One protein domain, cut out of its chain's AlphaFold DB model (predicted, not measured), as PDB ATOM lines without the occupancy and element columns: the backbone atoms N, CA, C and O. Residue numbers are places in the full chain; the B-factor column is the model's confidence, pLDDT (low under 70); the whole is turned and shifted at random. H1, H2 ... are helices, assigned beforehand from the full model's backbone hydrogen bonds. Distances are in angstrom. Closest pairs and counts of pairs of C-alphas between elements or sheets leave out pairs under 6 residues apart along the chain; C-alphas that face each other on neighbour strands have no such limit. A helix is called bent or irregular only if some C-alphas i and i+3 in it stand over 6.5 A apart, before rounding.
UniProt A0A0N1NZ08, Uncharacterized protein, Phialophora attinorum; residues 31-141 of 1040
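What this domain is: This is residues 31 to 141 of the 1040 residues of an uncharacterized protein of Phialophora attinorum (UniProt A0A0N1NZ08). One long helix, H2, folds back on itself as a bent pair of arms and makes the core, with H1 packed on both arms. H3 packs crosswise on the last residues of H2b, and H4 starts beside H2b and runs outward, its residues 136 to 141 sticking out; residues 108 to 113 also stick out. The printed part has 111 residues with four named helices, in the order H1, H2, H3, H4, and no named strand: all helix. It is compact, with a radius of gyration of the C-alphas of 14.1 A and spans of 47 by 34 by 25 A.

How they stand to each other: H2, residues 50 to 82, was assigned as one helix by its hydrogen bonds but is bent: C-alphas 64 and 67 are 9.6 A apart. Its arms are H2a, residues 50 to 64, and H2b, residues 67 to 82. They touch, closest at the C-alphas of His 62 and Ile 70, 5.6 A apart, and run opposite ways at a steep tilt of 38 degrees. H2 is the hub, touching three other helices. H1, residues 31 to 44, and H2a form a helical hairpin at a steep tilt of 44 degrees; their closest C-alphas, of Val 44 and Gly 53, are 5.9 A apart. H1 touches H2b with residues 33 to 37 alone, closest at the C-alphas of Cys 33 and Ala 73, 6.3 A apart, and is only just about perpendicular to it at 72 degrees. H3, residues 97 to 108, touches residues 81 to 82 of H2b, with the C-alphas of Lys 100 and Leu 81 closest at 5.1 A, about perpendicular at 82 degrees. H4, residues 129 to 141, touches H2b with residues 129 to 132 alone, closest at the C-alphas of Val 129 and Ser 75, 6.4 A apart; they run opposite ways at a steep tilt of 61 degrees. H3 and H4 are apart. Every O i to N i+4 pair is within hydrogen-bond range in H4, against 9 of 10 in H1, 10 of 11 in H2a, 10 of 12 in H2b and 6 of 8 in H3.

Where its parts are: H2a is 20.6 A long. H2b, 23.3 A, is irregular, with C-alphas 68 and 71 6.7 A apart, and ends at C-alpha 82, (-11.939, -50.654, -11.155). H1, 19.7 A, begins at C-alpha 31, (-0.317, -46.863, 1.444). H3, 17.1 A, is only just irregular, with C-alphas 98 and 101 6.6 A apart. H4, 18.3 A, ends at C-alpha 141, (14.622, -55.114, -1.745).

The domain as a whole: The two C-alphas farthest apart, of Pro 113 and Ser 141, are 47.0 A apart. The printed part has no cut. The link from H1 to H2 is tight; those from H2 to H3 and from H3 to H4 are long, with 14 and 20 residues. The mean pLDDT of the printed part is 87.5, and residues 85 to 90, 92 and 140 to 141 are under 70.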
ATOM      1  N   ALA A  31       0.569 -46.866   0.279       92.62
ATOM      2  CA  ALA A  31      -0.317 -46.863   1.444       92.62
ATOM      3  C   ALA A  31      -0.708 -45.422   1.802       92.62
ATOM      4  O   ALA A  31      -1.892 -45.087   1.807       92.62
ATOM      5  N   ARG A  32       0.278 -44.516   1.900       94.25
ATOM      6  CA  ARG A  32       0.024 -43.069   2.055       94.25
ATOM      7  C   ARG A  32      -0.814 -42.486   0.914       94.25
ATOM      8  O   ARG A  32      -1.460 -41.455   1.109       94.25
ATOM      9  N   CYS A  33      -0.785 -43.091  -0.277       95.88
ATOM     10  CA  CYS A  33      -1.642 -42.704  -1.396       95.88
ATOM     11  C   CYS A  33      -3.101 -43.130  -1.187       95.88
ATOM     12  O   CYS A  33      -3.989 -42.300  -1.384       95.88
ATOM     13  N   ARG A  34      -3.357 -44.358  -0.714       95.38
ATOM     14  CA  ARG A  34      -4.708 -44.818  -0.337       95.38
ATOM     15  C   ARG A  34      -5.280 -43.971   0.807       95.38
ATOM     16  O   ARG A  34      -6.353 -43.398   0.636       95.38
ATOM     17  N   ASP A  35      -4.512 -43.745   1.874       95.06
ATOM     18  CA  ASP A  35      -4.903 -42.893   3.012       95.06
ATOM     19  C   ASP A  35      -5.171 -41.432   2.612       95.06
ATOM     20  O   ASP A  35      -5.888 -40.696   3.293       95.06
ATOM     21  N   TYR A  36      -4.514 -40.935   1.560       96.38
ATOM     22  CA  TYR A  36      -4.751 -39.589   1.039       96.38
ATOM     23  C   TYR A  36      -5.999 -39.548   0.150       96.38
ATOM     24  O   TYR A  36      -6.820 -38.639   0.280       96.38
ATOM     25  N   LEU A  37      -6.172 -40.554  -0.710       96.69
ATOM     26  CA  LEU A  37      -7.345 -40.716  -1.565       96.69
ATOM     27  C   LEU A  37      -8.633 -40.904  -0.764       96.69
ATOM     28  O   LEU A  37      -9.656 -40.376  -1.184       96.69
ATOM     29  N   GLU A  38      -8.588 -41.570   0.390       95.50
ATOM     30  CA  GLU A  38      -9.719 -41.671   1.316       95.50
ATOM     31  C   GLU A  38     -10.205 -40.281   1.763       95.50
ATOM     32  O   GLU A  38     -11.323 -39.881   1.435       95.50
ATOM     33  N   ARG A  39      -9.330 -39.489   2.399       96.25
ATOM     34  CA  ARG A  39      -9.630 -38.127   2.894       96.25
ATOM     35  C   ARG A  39     -10.067 -37.160   1.787       96.25
ATOM     36  O   ARG A  39     -10.948 -36.317   1.984       96.25
ATOM     37  N   VAL A  40      -9.469 -37.273   0.597       96.94
ATOM     38  CA  VAL A  40      -9.914 -36.528  -0.593       96.94
ATOM     39  C   VAL A  40     -11.294 -37.022  -1.044       96.94
ATOM     40  O   VAL A  40     -12.163 -36.208  -1.350       96.94
ATOM     41  N   GLY A  41     -11.543 -38.331  -1.022       96.50
ATOM     42  CA  GLY A  41     -12.829 -38.950  -1.329       96.50
ATOM     43  C   GLY A  41     -13.957 -38.453  -0.425       96.50
ATOM     44  O   GLY A  41     -14.963 -37.964  -0.937       96.50
ATOM     45  N   GLU A  42     -13.772 -38.489   0.898       96.31
ATOM     46  CA  GLU A  42     -14.724 -37.945   1.884       96.31
ATOM     47  C   GLU A  42     -15.035 -36.468   1.613       96.31
ATOM     48  O   GLU A  42     -16.171 -35.999   1.735       96.31
ATOM     49  N   THR A  43     -14.011 -35.716   1.206       96.69
ATOM     50  CA  THR A  43     -14.124 -34.287   0.927       96.69
ATOM     51  C   THR A  43     -14.851 -34.011  -0.392       96.69
ATOM     52  O   THR A  43     -15.621 -33.050  -0.459       96.69
ATOM     53  N   VAL A  44     -14.636 -34.816  -1.433       97.19
ATOM     54  CA  VAL A  44     -15.048 -34.503  -2.812       97.19
ATOM     55  C   VAL A  44     -16.283 -35.297  -3.258       97.19
ATOM     56  O   VAL A  44     -17.206 -34.702  -3.819       97.19
ATOM     57  N   VAL A  45     -16.362 -36.606  -2.997       96.94
ATOM     58  CA  VAL A  45     -17.448 -37.470  -3.506       96.94
ATOM     59  C   VAL A  45     -18.848 -37.016  -3.054       96.94
ATOM     60  O   VAL A  45     -19.742 -36.987  -3.901       96.94
ATOM     61  N   PRO A  46     -19.074 -36.575  -1.796       97.06
ATOM     62  CA  PRO A  46     -20.381 -36.063  -1.373       97.06
ATOM     63  C   PRO A  46     -20.739 -34.683  -1.949       97.06
ATOM     64  O   PRO A  46     -21.900 -34.283  -1.884       97.06
ATOM     65  N   LYS A  47     -19.759 -33.926  -2.467       96.31
ATOM     66  CA  LYS A  47     -19.934 -32.526  -2.894       96.31
ATOM     67  C   LYS A  47     -20.047 -32.351  -4.409       96.31
ATOM     68  O   LYS A  47     -20.680 -31.396  -4.852       96.31
ATOM     69  N   TYR A  48     -19.451 -33.246  -5.200       95.44
ATOM     70  CA  TYR A  48     -19.319 -33.074  -6.649       95.44
ATOM     71  C   TYR A  48     -19.831 -34.289  -7.444       95.44
ATOM     72  O   TYR A  48     -19.526 -35.434  -7.100       95.44
ATOM     73  N   PRO A  49     -20.553 -34.079  -8.565       94.81
ATOM     74  CA  PRO A  49     -20.901 -35.163  -9.477       94.81
ATOM     75  C   PRO A  49     -19.636 -35.714 -10.147       94.81
ATOM     76  O   PRO A  49     -18.707 -34.952 -10.418       94.81
ATOM     77  N   TYR A  50     -19.634 -37.013 -10.472       94.62
ATOM     78  CA  TYR A  50     -18.473 -37.766 -10.976       94.62
ATOM     79  C   TYR A  50     -17.582 -37.001 -11.971       94.62
ATOM     80  O   TYR A  50     -16.374 -36.966 -11.778       94.62
ATOM     81  N   SER A  51     -18.145 -36.346 -12.994       90.94
ATOM     82  CA  SER A  51     -17.352 -35.627 -14.008       90.94
ATOM     83  C   SER A  51     -16.547 -34.445 -13.470       90.94
ATOM     84  O   SER A  51     -15.475 -34.185 -13.994       90.94
ATOM     85  N   ILE A  52     -17.056 -33.735 -12.458       92.81
ATOM     86  CA  ILE A  52     -16.369 -32.589 -11.840       92.81
ATOM     87  C   ILE A  52     -15.489 -33.083 -10.692       92.81
ATOM     88  O   ILE A  52     -14.323 -32.718 -10.599       92.81
ATOM     89  N   GLY A  53     -16.034 -33.955  -9.841       95.62
ATOM     90  CA  GLY A  53     -15.320 -34.461  -8.675       95.62
ATOM     91  C   GLY A  53     -14.061 -35.237  -9.047       95.62
ATOM     92  O   GLY A  53     -13.055 -35.112  -8.363       95.62
ATOM     93  N   ILE A  54     -14.064 -35.984 -10.155       95.38
ATOM     94  CA  ILE A  54     -12.860 -36.692 -10.597       95.38
ATOM     95  C   ILE A  54     -11.740 -35.734 -11.038       95.38
ATOM     96  O   ILE A  54     -10.574 -36.033 -10.812       95.38
ATOM     97  N   GLU A  55     -12.072 -34.567 -11.607       93.50
ATOM     98  CA  GLU A  55     -11.086 -33.526 -11.931       93.50
ATOM     99  C   GLU A  55     -10.516 -32.878 -10.658       93.50
ATOM    100  O   GLU A  55      -9.319 -32.609 -10.606       93.50
ATOM    101  N   GLU A  56     -11.334 -32.718  -9.614       95.31
ATOM    102  CA  GLU A  56     -10.883 -32.249  -8.296       95.31
ATOM    103  C   GLU A  56      -9.952 -33.275  -7.618       95.31
ATOM    104  O   GLU A  56      -8.879 -32.902  -7.154       95.31
ATOM    105  N   VAL A  57     -10.281 -34.580  -7.639       96.50
ATOM    106  CA  VAL A  57      -9.374 -35.636  -7.133       96.50
ATOM    107  C   VAL A  57      -8.041 -35.612  -7.880       96.50
ATOM    108  O   VAL A  57      -6.986 -35.671  -7.253       96.50
ATOM    109  N   TYR A  58      -8.064 -35.482  -9.209       95.69
ATOM    110  CA  TYR A  58      -6.846 -35.371 -10.009       95.69
ATOM    111  C   TYR A  58      -6.019 -34.121  -9.666       95.69
ATOM    112  O   TYR A  58      -4.792 -34.203  -9.622       95.69
ATOM    113  N   ALA A  59      -6.663 -32.984  -9.381       94.19
ATOM    114  CA  ALA A  59      -5.981 -31.778  -8.920       94.19
ATOM    115  C   ALA A  59      -5.356 -31.968  -7.525       94.19
ATOM    116  O   ALA A  59      -4.195 -31.609  -7.330       94.19
ATOM    117  N   CYS A  60      -6.070 -32.593  -6.581       96.00
ATOM    118  CA  CYS A  60      -5.532 -32.948  -5.265       96.00
ATOM    119  C   CYS A  60      -4.316 -33.881  -5.376       96.00
ATOM    120  O   CYS A  60      -3.286 -33.618  -4.759       96.00
ATOM    121  N   LEU A  61      -4.399 -34.935  -6.198       96.12
ATOM    122  CA  LEU A  61      -3.269 -35.834  -6.444       96.12
ATOM    123  C   LEU A  61      -2.069 -35.100  -7.056       96.12
ATOM    124  O   LEU A  61      -0.944 -35.336  -6.626       96.12
ATOM    125  N   HIS A  62      -2.284 -34.205  -8.025       94.38
ATOM    126  CA  HIS A  62      -1.195 -33.470  -8.682       94.38
ATOM    127  C   HIS A  62      -0.487 -32.513  -7.717       94.38
ATOM    128  O   HIS A  62       0.738 -32.525  -7.631       94.38
ATOM    129  N   VAL A  63      -1.251 -31.774  -6.908       94.75
ATOM    130  CA  VAL A  63      -0.716 -30.909  -5.840       94.75
ATOM    131  C   VAL A  63       0.055 -31.708  -4.782       94.75
ATOM    132  O   VAL A  63       1.010 -31.190  -4.210       94.75
ATOM    133  N   LYS A  64      -0.338 -32.961  -4.518       95.12
ATOM    134  CA  LYS A  64       0.256 -33.806  -3.473       95.12
ATOM    135  C   LYS A  64       1.473 -34.628  -3.926       95.12
ATOM    136  O   LYS A  64       2.344 -34.884  -3.101       95.12
ATOM    137  N   TYR A  65       1.520 -35.071  -5.184       94.69
ATOM    138  CA  TYR A  65       2.545 -36.000  -5.694       94.69
ATOM    139  C   TYR A  65       3.437 -35.415  -6.802       94.69
ATOM    140  O   TYR A  65       4.357 -36.094  -7.260       94.69
ATOM    141  N   GLY A  66       3.192 -34.173  -7.232       93.69
ATOM    142  CA  GLY A  66       3.960 -33.510  -8.289       93.69
ATOM    143  C   GLY A  66       3.814 -34.174  -9.662       93.69
ATOM    144  O   GLY A  66       3.019 -35.096  -9.848       93.69
ATOM    145  N   ASP A  67       4.590 -33.706 -10.642       90.00
ATOM    146  CA  ASP A  67       4.560 -34.239 -12.014       90.00
ATOM    147  C   ASP A  67       5.171 -35.651 -12.139       90.00
ATOM    148  O   ASP A  67       4.783 -36.398 -13.038       90.00
ATOM    149  N   ASP A  68       6.062 -36.050 -11.224       89.56
ATOM    150  CA  ASP A  68       6.697 -37.376 -11.231       89.56
ATOM    151  C   ASP A  68       5.823 -38.451 -10.554       89.56
ATOM    152  O   ASP A  68       5.587 -39.523 -11.118       89.56
ATOM    153  N   GLY A  69       5.288 -38.165  -9.360       93.12
ATOM    154  CA  GLY A  69       4.508 -39.125  -8.569       93.12
ATOM    155  C   GLY A  69       3.045 -39.273  -9.003       93.12
ATOM    156  O   GLY A  69       2.421 -40.301  -8.726       93.12
ATOM    157  N   ILE A  70       2.475 -38.293  -9.722       95.12
ATOM    158  CA  ILE A  70       1.073 -38.334 -10.179       95.12
ATOM    159  C   ILE A  70       0.755 -39.577 -11.024       95.12
ATOM    160  O   ILE A  70      -0.353 -40.095 -10.932       95.12
ATOM    161  N   SER A  71       1.703 -40.104 -11.809       94.12
ATOM    162  CA  SER A  71       1.482 -41.298 -12.644       94.12
ATOM    163  C   SER A  71       1.181 -42.554 -11.812       94.12
ATOM    164  O   SER A  71       0.303 -43.349 -12.170       94.12
ATOM    165  N   ASP A  72       1.865 -42.710 -10.676       95.12
ATOM    166  CA  ASP A  72       1.668 -43.832  -9.756       95.12
ATOM    167  C   ASP A  72       0.452 -43.587  -8.847       95.12
ATOM    168  O   ASP A  72      -0.359 -44.493  -8.651       95.12
ATOM    169  N   ALA A  73       0.222 -42.345  -8.407       96.19
ATOM    170  CA  ALA A  73      -0.977 -41.971  -7.649       96.19
ATOM    171  C   ALA A  73      -2.281 -42.187  -8.448       96.19
ATOM    172  O   ALA A  73      -3.267 -42.722  -7.936       96.19
ATOM    173  N   MET A  74      -2.268 -41.830  -9.737       95.56
ATOM    174  CA  MET A  74      -3.352 -42.102 -10.688       95.56
ATOM    175  C   MET A  74      -3.621 -43.601 -10.835       95.56
ATOM    176  O   MET A  74      -4.776 -44.004 -10.934       95.56
ATOM    177  N   SER A  75      -2.569 -44.425 -10.822       95.25
ATOM    178  CA  SER A  75      -2.673 -45.885 -10.910       95.25
ATOM    179  C   SER A  75      -3.385 -46.486  -9.697       95.25
ATOM    180  O   SER A  75      -4.286 -47.306  -9.872       95.25
ATOM    181  N   VAL A  76      -3.045 -46.042  -8.481       96.00
ATOM    182  CA  VAL A  76      -3.748 -46.457  -7.251       96.00
ATOM    183  C   VAL A  76      -5.219 -46.036  -7.322       96.00
ATOM    184  O   VAL A  76      -6.108 -46.859  -7.114       96.00
ATOM    185  N   PHE A  77      -5.508 -44.786  -7.693       96.38
ATOM    186  CA  PHE A  77      -6.887 -44.301  -7.789       96.38
ATOM    187  C   PHE A  77      -7.721 -45.023  -8.863       96.38
ATOM    188  O   PHE A  77      -8.907 -45.287  -8.653       96.38
ATOM    189  N   HIS A  78      -7.127 -45.376 -10.007       95.19
ATOM    190  CA  HIS A  78      -7.819 -46.144 -11.048       95.19
ATOM    191  C   HIS A  78      -8.055 -47.593 -10.610       95.19
ATOM    192  O   HIS A  78      -9.153 -48.094 -10.828       95.19
ATOM    193  N   GLU A  79      -7.109 -48.230  -9.910       94.75
ATOM    194  CA  GLU A  79      -7.317 -49.555  -9.300       94.75
ATOM    195  C   GLU A  79      -8.483 -49.521  -8.294       94.75
ATOM    196  O   GLU A  79      -9.404 -50.325  -8.417       94.75
ATOM    197  N   ILE A  80      -8.541 -48.519  -7.402       94.94
ATOM    198  CA  ILE A  80      -9.672 -48.318  -6.472       94.94
ATOM    199  C   ILE A  80     -11.006 -48.175  -7.224       94.94
ATOM    200  O   ILE A  80     -12.028 -48.685  -6.763       94.94
ATOM    201  N   LEU A  81     -11.046 -47.510  -8.384       95.00
ATOM    202  CA  LEU A  81     -12.279 -47.351  -9.171       95.00
ATOM    203  C   LEU A  81     -12.674 -48.597  -9.984       95.00
ATOM    204  O   LEU A  81     -13.864 -48.787 -10.258       95.00
ATOM    205  N   GLU A  82     -11.711 -49.433 -10.371       93.00
ATOM    206  CA  GLU A  82     -11.939 -50.654 -11.155       93.00
ATOM    207  C   GLU A  82     -12.201 -51.884 -10.286       93.00
ATOM    208  O   GLU A  82     -12.988 -52.749 -10.684       93.00
ATOM    209  N   GLU A  83     -11.622 -51.935  -9.083       89.69
ATOM    210  CA  GLU A  83     -11.757 -53.055  -8.160       89.69
ATOM    211  C   GLU A  83     -13.226 -53.289  -7.780       89.69
ATOM    212  O   GLU A  83     -13.920 -52.439  -7.198       89.69
ATOM    213  N   ALA A  84     -13.710 -54.474  -8.154       74.19
ATOM    214  CA  ALA A  84     -15.100 -54.879  -8.053       74.19
ATOM    215  C   ALA A  84     -15.468 -55.248  -6.610       74.19
ATOM    216  O   ALA A  84     -15.583 -56.423  -6.282       74.19
ATOM    217  N   SER A  85     -15.663 -54.215  -5.785       62.59
ATOM    218  CA  SER A  85     -16.255 -54.248  -4.440       62.59
ATOM    219  C   SER A  85     -15.922 -55.514  -3.652       62.59
ATOM    220  O   SER A  85     -16.801 -56.339  -3.399       62.59
ATOM    221  N   SER A  86     -14.654 -55.646  -3.256       58.09
ATOM    222  CA  SER A  86     -14.245 -56.615  -2.244       58.09
ATOM    223  C   SER A  86     -15.171 -56.479  -1.029       58.09
ATOM    224  O   SER A  86     -15.413 -55.382  -0.527       58.09
ATOM    225  N   SER A  87     -15.765 -57.593  -0.591       57.75
ATOM    226  CA  SER A  87     -16.915 -57.607   0.334       57.75
ATOM    227  C   SER A  87     -16.593 -57.182   1.776       57.75
ATOM    228  O   SER A  87     -17.369 -57.460   2.689       57.75
ATOM    229  N   HIS A  88     -15.432 -56.571   2.009       66.94
ATOM    230  CA  HIS A  88     -14.933 -56.248   3.334       66.94
ATOM    231  C   HIS A  88     -15.531 -54.920   3.819       66.94
ATOM    232  O   HIS A  88     -15.283 -53.839   3.271       66.94
ATOM    233  N   VAL A  89     -16.388 -55.018   4.833       64.62
ATOM    234  CA  VAL A  89     -17.082 -53.869   5.417       64.62
ATOM    235  C   VAL A  89     -16.082 -53.053   6.237       64.62
ATOM    236  O   VAL A  89     -15.555 -53.560   7.219       64.62
ATOM    237  N   GLY A  90     -15.831 -51.802   5.831       68.06
ATOM    238  CA  GLY A  90     -14.903 -50.888   6.514       68.06
ATOM    239  C   GLY A  90     -13.656 -50.472   5.719       68.06
ATOM    240  O   GLY A  90     -12.863 -49.704   6.246       68.06
ATOM    241  N   MET A  91     -13.473 -50.931   4.475       74.50
ATOM    242  CA  MET A  91     -12.343 -50.498   3.632       74.50
ATOM    243  C   MET A  91     -12.556 -49.095   3.011       74.50
ATOM    244  O   MET A  91     -13.689 -48.780   2.623       74.50
ATOM    245  N   PRO A  92     -11.486 -48.291   2.813       65.31
ATOM    246  CA  PRO A  92     -11.547 -46.931   2.241       65.31
ATOM    247  C   PRO A  92     -12.219 -46.866   0.859       65.31
ATOM    248  O   PRO A  92     -12.859 -45.878   0.488       65.31
ATOM    249  N   ASP A  93     -12.145 -47.957   0.090       78.25
ATOM    250  CA  ASP A  93     -12.679 -48.075  -1.273       78.25
ATOM    251  C   ASP A  93     -14.213 -47.935  -1.356       78.25
ATOM    252  O   ASP A  93     -14.779 -47.844  -2.455       78.25
ATOM    253  N   GLN A  94     -14.906 -47.927  -0.211       88.69
ATOM    254  CA  GLN A  94     -16.350 -47.714  -0.132       88.69
ATOM    255  C   GLN A  94     -16.769 -46.282  -0.484       88.69
ATOM    256  O   GLN A  94     -17.818 -46.090  -1.104       88.69
ATOM    257  N   ILE A  95     -15.941 -45.279  -0.183       95.00
ATOM    258  CA  ILE A  95     -16.264 -43.864  -0.428       95.00
ATOM    259  C   ILE A  95     -16.466 -43.580  -1.924       95.00
ATOM    260  O   ILE A  95     -17.367 -42.833  -2.304       95.00
ATOM    261  N   PHE A  96     -15.703 -44.242  -2.798       95.38
ATOM    262  CA  PHE A  96     -15.802 -44.073  -4.252       95.38
ATOM    263  C   PHE A  96     -16.874 -44.951  -4.929       95.38
ATOM    264  O   PHE A  96     -17.051 -44.868  -6.149       95.38
ATOM    265  N   GLN A  97     -17.645 -45.756  -4.185       93.69
ATOM    266  CA  GLN A  97     -18.694 -46.632  -4.743       93.69
ATOM    267  C   GLN A  97     -19.730 -45.918  -5.635       93.69
ATOM    268  O   GLN A  97     -20.033 -46.451  -6.709       93.69
ATOM    269  N   PRO A  98     -20.222 -44.699  -5.312       94.38
ATOM    270  CA  PRO A  98     -21.115 -43.955  -6.205       94.38
ATOM    271  C   PRO A  98     -20.495 -43.657  -7.578       94.38
ATOM    272  O   PRO A  98     -21.214 -43.486  -8.560       94.38
ATOM    273  N   TRP A  99     -19.162 -43.595  -7.662       96.12
ATOM    274  CA  TRP A  99     -18.410 -43.276  -8.875       96.12
ATOM    275  C   TRP A  99     -17.938 -44.512  -9.651       96.12
ATOM    276  O   TRP A  99     -17.852 -44.425 -10.879       96.12
ATOM    277  N   LYS A 100     -17.711 -45.671  -9.004       94.75
ATOM    278  CA  LYS A 100     -17.285 -46.918  -9.685       94.75
ATOM    279  C   LYS A 100     -18.207 -47.296 -10.856       94.75
ATOM    280  O   LYS A 100     -17.743 -47.728 -11.910       94.75
ATOM    281  N   ASN A 101     -19.517 -47.066 -10.725       91.25
ATOM    282  CA  ASN A 101     -20.482 -47.321 -11.803       91.25
ATOM    283  C   ASN A 101     -20.342 -46.352 -12.994       91.25
ATOM    284  O   ASN A 101     -20.413 -46.795 -14.140       91.25
ATOM    285  N   PHE A 102     -20.088 -45.059 -12.756       93.31
ATOM    286  CA  PHE A 102     -19.829 -44.096 -13.834       93.31
ATOM    287  C   PHE A 102     -18.476 -44.347 -14.511       93.31
ATOM    288  O   PHE A 102     -18.393 -44.278 -15.737       93.31
ATOM    289  N   TRP A 103     -17.446 -44.715 -13.739       94.25
ATOM    290  CA  TRP A 103     -16.142 -45.135 -14.257       94.25
ATOM    291  C   TRP A 103     -16.269 -46.355 -15.183       94.25
ATOM    292  O   TRP A 103     -15.853 -46.304 -16.342       94.25
ATOM    293  N   ARG A 104     -16.958 -47.414 -14.733       92.88
ATOM    294  CA  ARG A 104     -17.213 -48.620 -15.537       92.88
ATOM    295  C   ARG A 104     -18.031 -48.326 -16.797       92.88
ATOM    296  O   ARG A 104     -17.706 -48.843 -17.868       92.88
ATOM    297  N   LEU A 105     -19.064 -47.483 -16.712       90.31
ATOM    298  CA  LEU A 105     -19.853 -47.076 -17.882       90.31
ATOM    299  C   LEU A 105     -19.007 -46.263 -18.879       90.31
ATOM    300  O   LEU A 105     -19.122 -46.466 -20.085       90.31
ATOM    301  N   ARG A 106     -18.112 -45.395 -18.391       89.69
ATOM    302  CA  ARG A 106     -17.200 -44.606 -19.230       89.69
ATOM    303  C   ARG A 106     -16.183 -45.468 -19.969       89.69
ATOM    304  O   ARG A 106     -16.022 -45.292 -21.174       89.69
ATOM    305  N   ASN A 107     -15.541 -46.405 -19.277       88.19
ATOM    306  CA  ASN A 107     -14.510 -47.252 -19.879       88.19
ATOM    307  C   ASN A 107     -15.115 -48.309 -20.830       88.19
ATOM    308  O   ASN A 107     -14.484 -48.667 -21.820       88.19
ATOM    309  N   SER A 108     -16.360 -48.748 -20.596       92.25
ATOM    310  CA  SER A 108     -17.078 -49.666 -21.500       92.25
ATOM    311  C   SER A 108     -17.793 -48.982 -22.677       92.25
ATOM    312  O   SER A 108     -17.971 -49.610 -23.720       92.25
ATOM    313  N   GLN A 109     -18.193 -47.709 -22.555       91.50
ATOM    314  CA  GLN A 109     -18.908 -46.967 -23.604       91.50
ATOM    315  C   GLN A 109     -18.293 -45.582 -23.913       91.50
ATOM    316  O   GLN A 109     -19.003 -44.572 -23.879       91.50
ATOM    317  N   PRO A 110     -17.006 -45.486 -24.305       81.62
ATOM    318  CA  PRO A 110     -16.314 -44.203 -24.508       81.62
ATOM    319  C   PRO A 110     -16.886 -43.326 -25.643       81.62
ATOM    320  O   PRO A 110     -16.545 -42.148 -25.744       81.62
ATOM    321  N   LEU A 111     -17.751 -43.880 -26.502       84.75
ATOM    322  CA  LEU A 111     -18.438 -43.165 -27.586       84.75
ATOM    323  C   LEU A 111     -19.853 -42.679 -27.218       84.75
ATOM    324  O   LEU A 111     -20.464 -41.956 -28.004       84.75
ATOM    325  N   ASN A 112     -20.398 -43.066 -26.060       80.62
ATOM    326  CA  ASN A 112     -21.752 -42.687 -25.652       80.62
ATOM    327  C   ASN A 112     -21.777 -41.207 -25.197       80.62
ATOM    328  O   ASN A 112     -21.047 -40.846 -24.275       80.62
ATOM    329  N   PRO A 113     -22.601 -40.322 -25.795       76.75
ATOM    330  CA  PRO A 113     -22.624 -38.900 -25.439       76.75
ATOM    331  C   PRO A 113     -23.198 -38.610 -24.042       76.75
ATOM    332  O   PRO A 113     -22.961 -37.520 -23.527       76.75
ATOM    333  N   PHE A 114     -23.924 -39.556 -23.436       77.19
ATOM    334  CA  PHE A 114     -24.475 -39.441 -22.080       77.19
ATOM    335  C   PHE A 114     -23.501 -39.908 -20.989       77.19
ATOM    336  O   PHE A 114     -23.750 -39.677 -19.807       77.19
ATOM    337  N   VAL A 115     -22.381 -40.540 -21.361       77.00
ATOM    338  CA  VAL A 115     -21.286 -40.819 -20.427       77.00
ATOM    339  C   VAL A 115     -20.660 -39.491 -19.988       77.00
ATOM    340  O   VAL A 115     -20.213 -38.722 -20.850       77.00
ATOM    341  N   PRO A 116     -20.560 -39.207 -18.675       74.50
ATOM    342  CA  PRO A 116     -19.885 -38.008 -18.211       74.50
ATOM    343  C   PRO A 116     -18.395 -38.105 -18.547       74.50
ATOM    344  O   PRO A 116     -17.690 -39.015 -18.108       74.50
ATOM    345  N   LYS A 117     -17.908 -37.158 -19.345       77.94
ATOM    346  CA  LYS A 117     -16.488 -37.053 -19.678       77.94
ATOM    347  C   LYS A 117     -15.754 -36.448 -18.484       77.94
ATOM    348  O   LYS A 117     -16.178 -35.410 -17.985       77.94
ATOM    349  N   THR A 118     -14.632 -37.049 -18.093       73.88
ATOM    350  CA  THR A 118     -13.524 -36.296 -17.484       73.88
ATOM    351  C   THR A 118     -13.206 -35.107 -18.389       73.88
ATOM    352  O   THR A 118     -13.108 -35.308 -19.606       73.88
ATOM    353  N   GLY A 119     -13.067 -33.903 -17.838       70.31
ATOM    354  CA  GLY A 119     -12.778 -32.697 -18.607       70.31
ATOM    355  C   GLY A 119     -11.354 -32.619 -19.160       70.31
ATOM    356  O   GLY A 119     -10.765 -33.605 -19.603       70.31
ATOM    357  N   ARG A 120     -10.832 -31.393 -19.263       71.44
ATOM    358  CA  ARG A 120      -9.690 -31.074 -20.145       71.44
ATOM    359  C   ARG A 120      -8.308 -31.307 -19.519       71.44
ATOM    360  O   ARG A 120      -7.315 -30.985 -20.169       71.44
ATOM    361  N   LEU A 121      -8.225 -31.843 -18.300       74.19
ATOM    362  CA  LEU A 121      -6.955 -32.175 -17.649       74.19
ATOM    363  C   LEU A 121      -6.210 -33.277 -18.426       74.19
ATOM    364  O   LEU A 121      -6.560 -34.455 -18.368       74.19
ATOM    365  N   ILE A 122      -5.170 -32.874 -19.165       70.81
ATOM    366  CA  ILE A 122      -4.236 -33.786 -19.838       70.81
ATOM    367  C   ILE A 122      -3.229 -34.272 -18.796       70.81
ATOM    368  O   ILE A 122      -2.163 -33.684 -18.624       70.81
ATOM    369  N   LEU A 123      -3.611 -35.323 -18.081       75.81
ATOM    370  CA  LEU A 123      -2.763 -36.029 -17.124       75.81
ATOM    371  C   LEU A 123      -1.863 -37.036 -17.863       75.81
ATOM    372  O   LEU A 123      -2.232 -37.482 -18.959       75.81
ATOM    373  N   PRO A 124      -0.709 -37.425 -17.292       81.38
ATOM    374  CA  PRO A 124       0.034 -38.574 -17.794       81.38
ATOM    375  C   PRO A 124      -0.833 -39.848 -17.735       81.38
ATOM    376  O   PRO A 124      -1.749 -39.941 -16.909       81.38
ATOM    377  N   PRO A 125      -0.583 -40.839 -18.612       84.75
ATOM    378  CA  PRO A 125      -1.242 -42.135 -18.510       84.75
ATOM    379  C   PRO A 125      -0.860 -42.788 -17.177       84.75
ATOM    380  O   PRO A 125       0.317 -42.819 -16.832       84.75
ATOM    381  N   ALA A 126      -1.843 -43.316 -16.446       87.50
ATOM    382  CA  ALA A 126      -1.596 -43.995 -15.177       87.50
ATOM    383  C   ALA A 126      -0.603 -45.157 -15.358       87.50
ATOM    384  O   ALA A 126      -0.715 -45.935 -16.311       87.50
ATOM    385  N   THR A 127       0.353 -45.291 -14.437       86.62
ATOM    386  CA  THR A 127       1.353 -46.363 -14.493       86.62
ATOM    387  C   THR A 127       0.664 -47.733 -14.443       86.62
ATOM    388  O   THR A 127      -0.193 -47.946 -13.582       86.62
ATOM    389  N   PRO A 128       1.016 -48.703 -15.308       87.88
ATOM    390  CA  PRO A 128       0.493 -50.062 -15.202       87.88
ATOM    391  C   PRO A 128       0.732 -50.647 -13.806       87.88
ATOM    392  O   PRO A 128       1.850 -50.584 -13.297       87.88
ATOM    393  N   VAL A 129      -0.306 -51.237 -13.206       86.50
ATOM    394  CA  VAL A 129      -0.285 -51.757 -11.824       86.50
ATOM    395  C   VAL A 129       0.911 -52.685 -11.572       86.50
ATOM    396  O   VAL A 129       1.560 -52.588 -10.536       86.50
ATOM    397  N   GLU A 130       1.270 -53.520 -12.549       86.00
ATOM    398  CA  GLU A 130       2.436 -54.408 -12.473       86.00
ATOM    399  C   GLU A 130       3.763 -53.642 -12.322       86.00
ATOM    400  O   GLU A 130       4.593 -53.986 -11.488       86.00
ATOM    401  N   ILE A 131       3.947 -52.545 -13.066       82.25
ATOM    402  CA  ILE A 131       5.146 -51.695 -12.970       82.25
ATOM    403  C   ILE A 131       5.189 -50.988 -11.609       82.25
ATOM    404  O   ILE A 131       6.260 -50.875 -11.016       82.25
ATOM    405  N   ARG A 132       4.031 -50.566 -11.084       85.31
ATOM    406  CA  ARG A 132       3.907 -49.965  -9.747       85.31
ATOM    407  C   ARG A 132       4.284 -50.964  -8.642       85.31
ATOM    408  O   ARG A 132       5.072 -50.631  -7.759       85.31
ATOM    409  N   ARG A 133       3.817 -52.214  -8.741       82.00
ATOM    410  CA  ARG A 133       4.181 -53.312  -7.825       82.00
ATOM    411  C   ARG A 133       5.669 -53.663  -7.906       82.00
ATOM    412  O   ARG A 133       6.300 -53.811  -6.866       82.00
ATOM    413  N   ILE A 134       6.250 -53.707  -9.108       83.75
ATOM    414  CA  ILE A 134       7.696 -53.917  -9.303       83.75
ATOM    415  C   ILE A 134       8.516 -52.775  -8.676       83.75
ATOM    416  O   ILE A 134       9.524 -53.047  -8.028       83.75
ATOM    417  N   ARG A 135       8.087 -51.507  -8.800       81.75
ATOM    418  CA  ARG A 135       8.727 -50.368  -8.107       81.75
ATOM    419  C   ARG A 135       8.725 -50.566  -6.587       81.75
ATOM    420  O   ARG A 135       9.792 -50.545  -5.982       81.75
ATOM    421  N   ALA A 136       7.563 -50.851  -5.996       78.19
ATOM    422  CA  ALA A 136       7.432 -51.076  -4.555       78.19
ATOM    423  C   ALA A 136       8.255 -52.282  -4.049       78.19
ATOM    424  O   ALA A 136       8.903 -52.201  -3.007       78.19
ATOM    425  N   GLN A 137       8.290 -53.390  -4.798       79.06
ATOM    426  CA  GLN A 137       9.104 -54.566  -4.457       79.06
ATOM    427  C   GLN A 137      10.609 -54.281  -4.544       79.06
ATOM    428  O   GLN A 137      11.370 -54.730  -3.683       79.06
ATOM    429  N   ASN A 138      11.046 -53.506  -5.542       78.00
ATOM    430  CA  ASN A 138      12.442 -53.091  -5.669       78.00
ATOM    431  C   ASN A 138      12.862 -52.164  -4.518       78.00
ATOM    432  O   ASN A 138      13.966 -52.323  -4.008       78.00
ATOM    433  N   PHE A 139      11.991 -51.259  -4.059       71.81
ATOM    434  CA  PHE A 139      12.249 -50.419  -2.883       71.81
ATOM    435  C   PHE A 139      12.483 -51.264  -1.618       71.81
ATOM    436  O   PHE A 139      13.534 -51.154  -0.987       71.81
ATOM    437  N   ILE A 140      11.567 -52.196  -1.319       69.88
ATOM    438  CA  ILE A 140      11.683 -53.141  -0.187       69.88
ATOM    439  C   ILE A 140      12.959 -54.001  -0.289       69.88
ATOM    440  O   ILE A 140      13.543 -54.364   0.727       69.88
ATOM    441  N   SER A 141      13.409 -54.316  -1.507       69.88
ATOM    442  CA  SER A 141      14.622 -55.114  -1.745       69.88
ATOM    443  C   SER A 141      15.924 -54.303  -1.658       69.88
ATOM    444  O   SER A 141      16.968 -54.865  -1.332       69.88
TER     445      SER A 141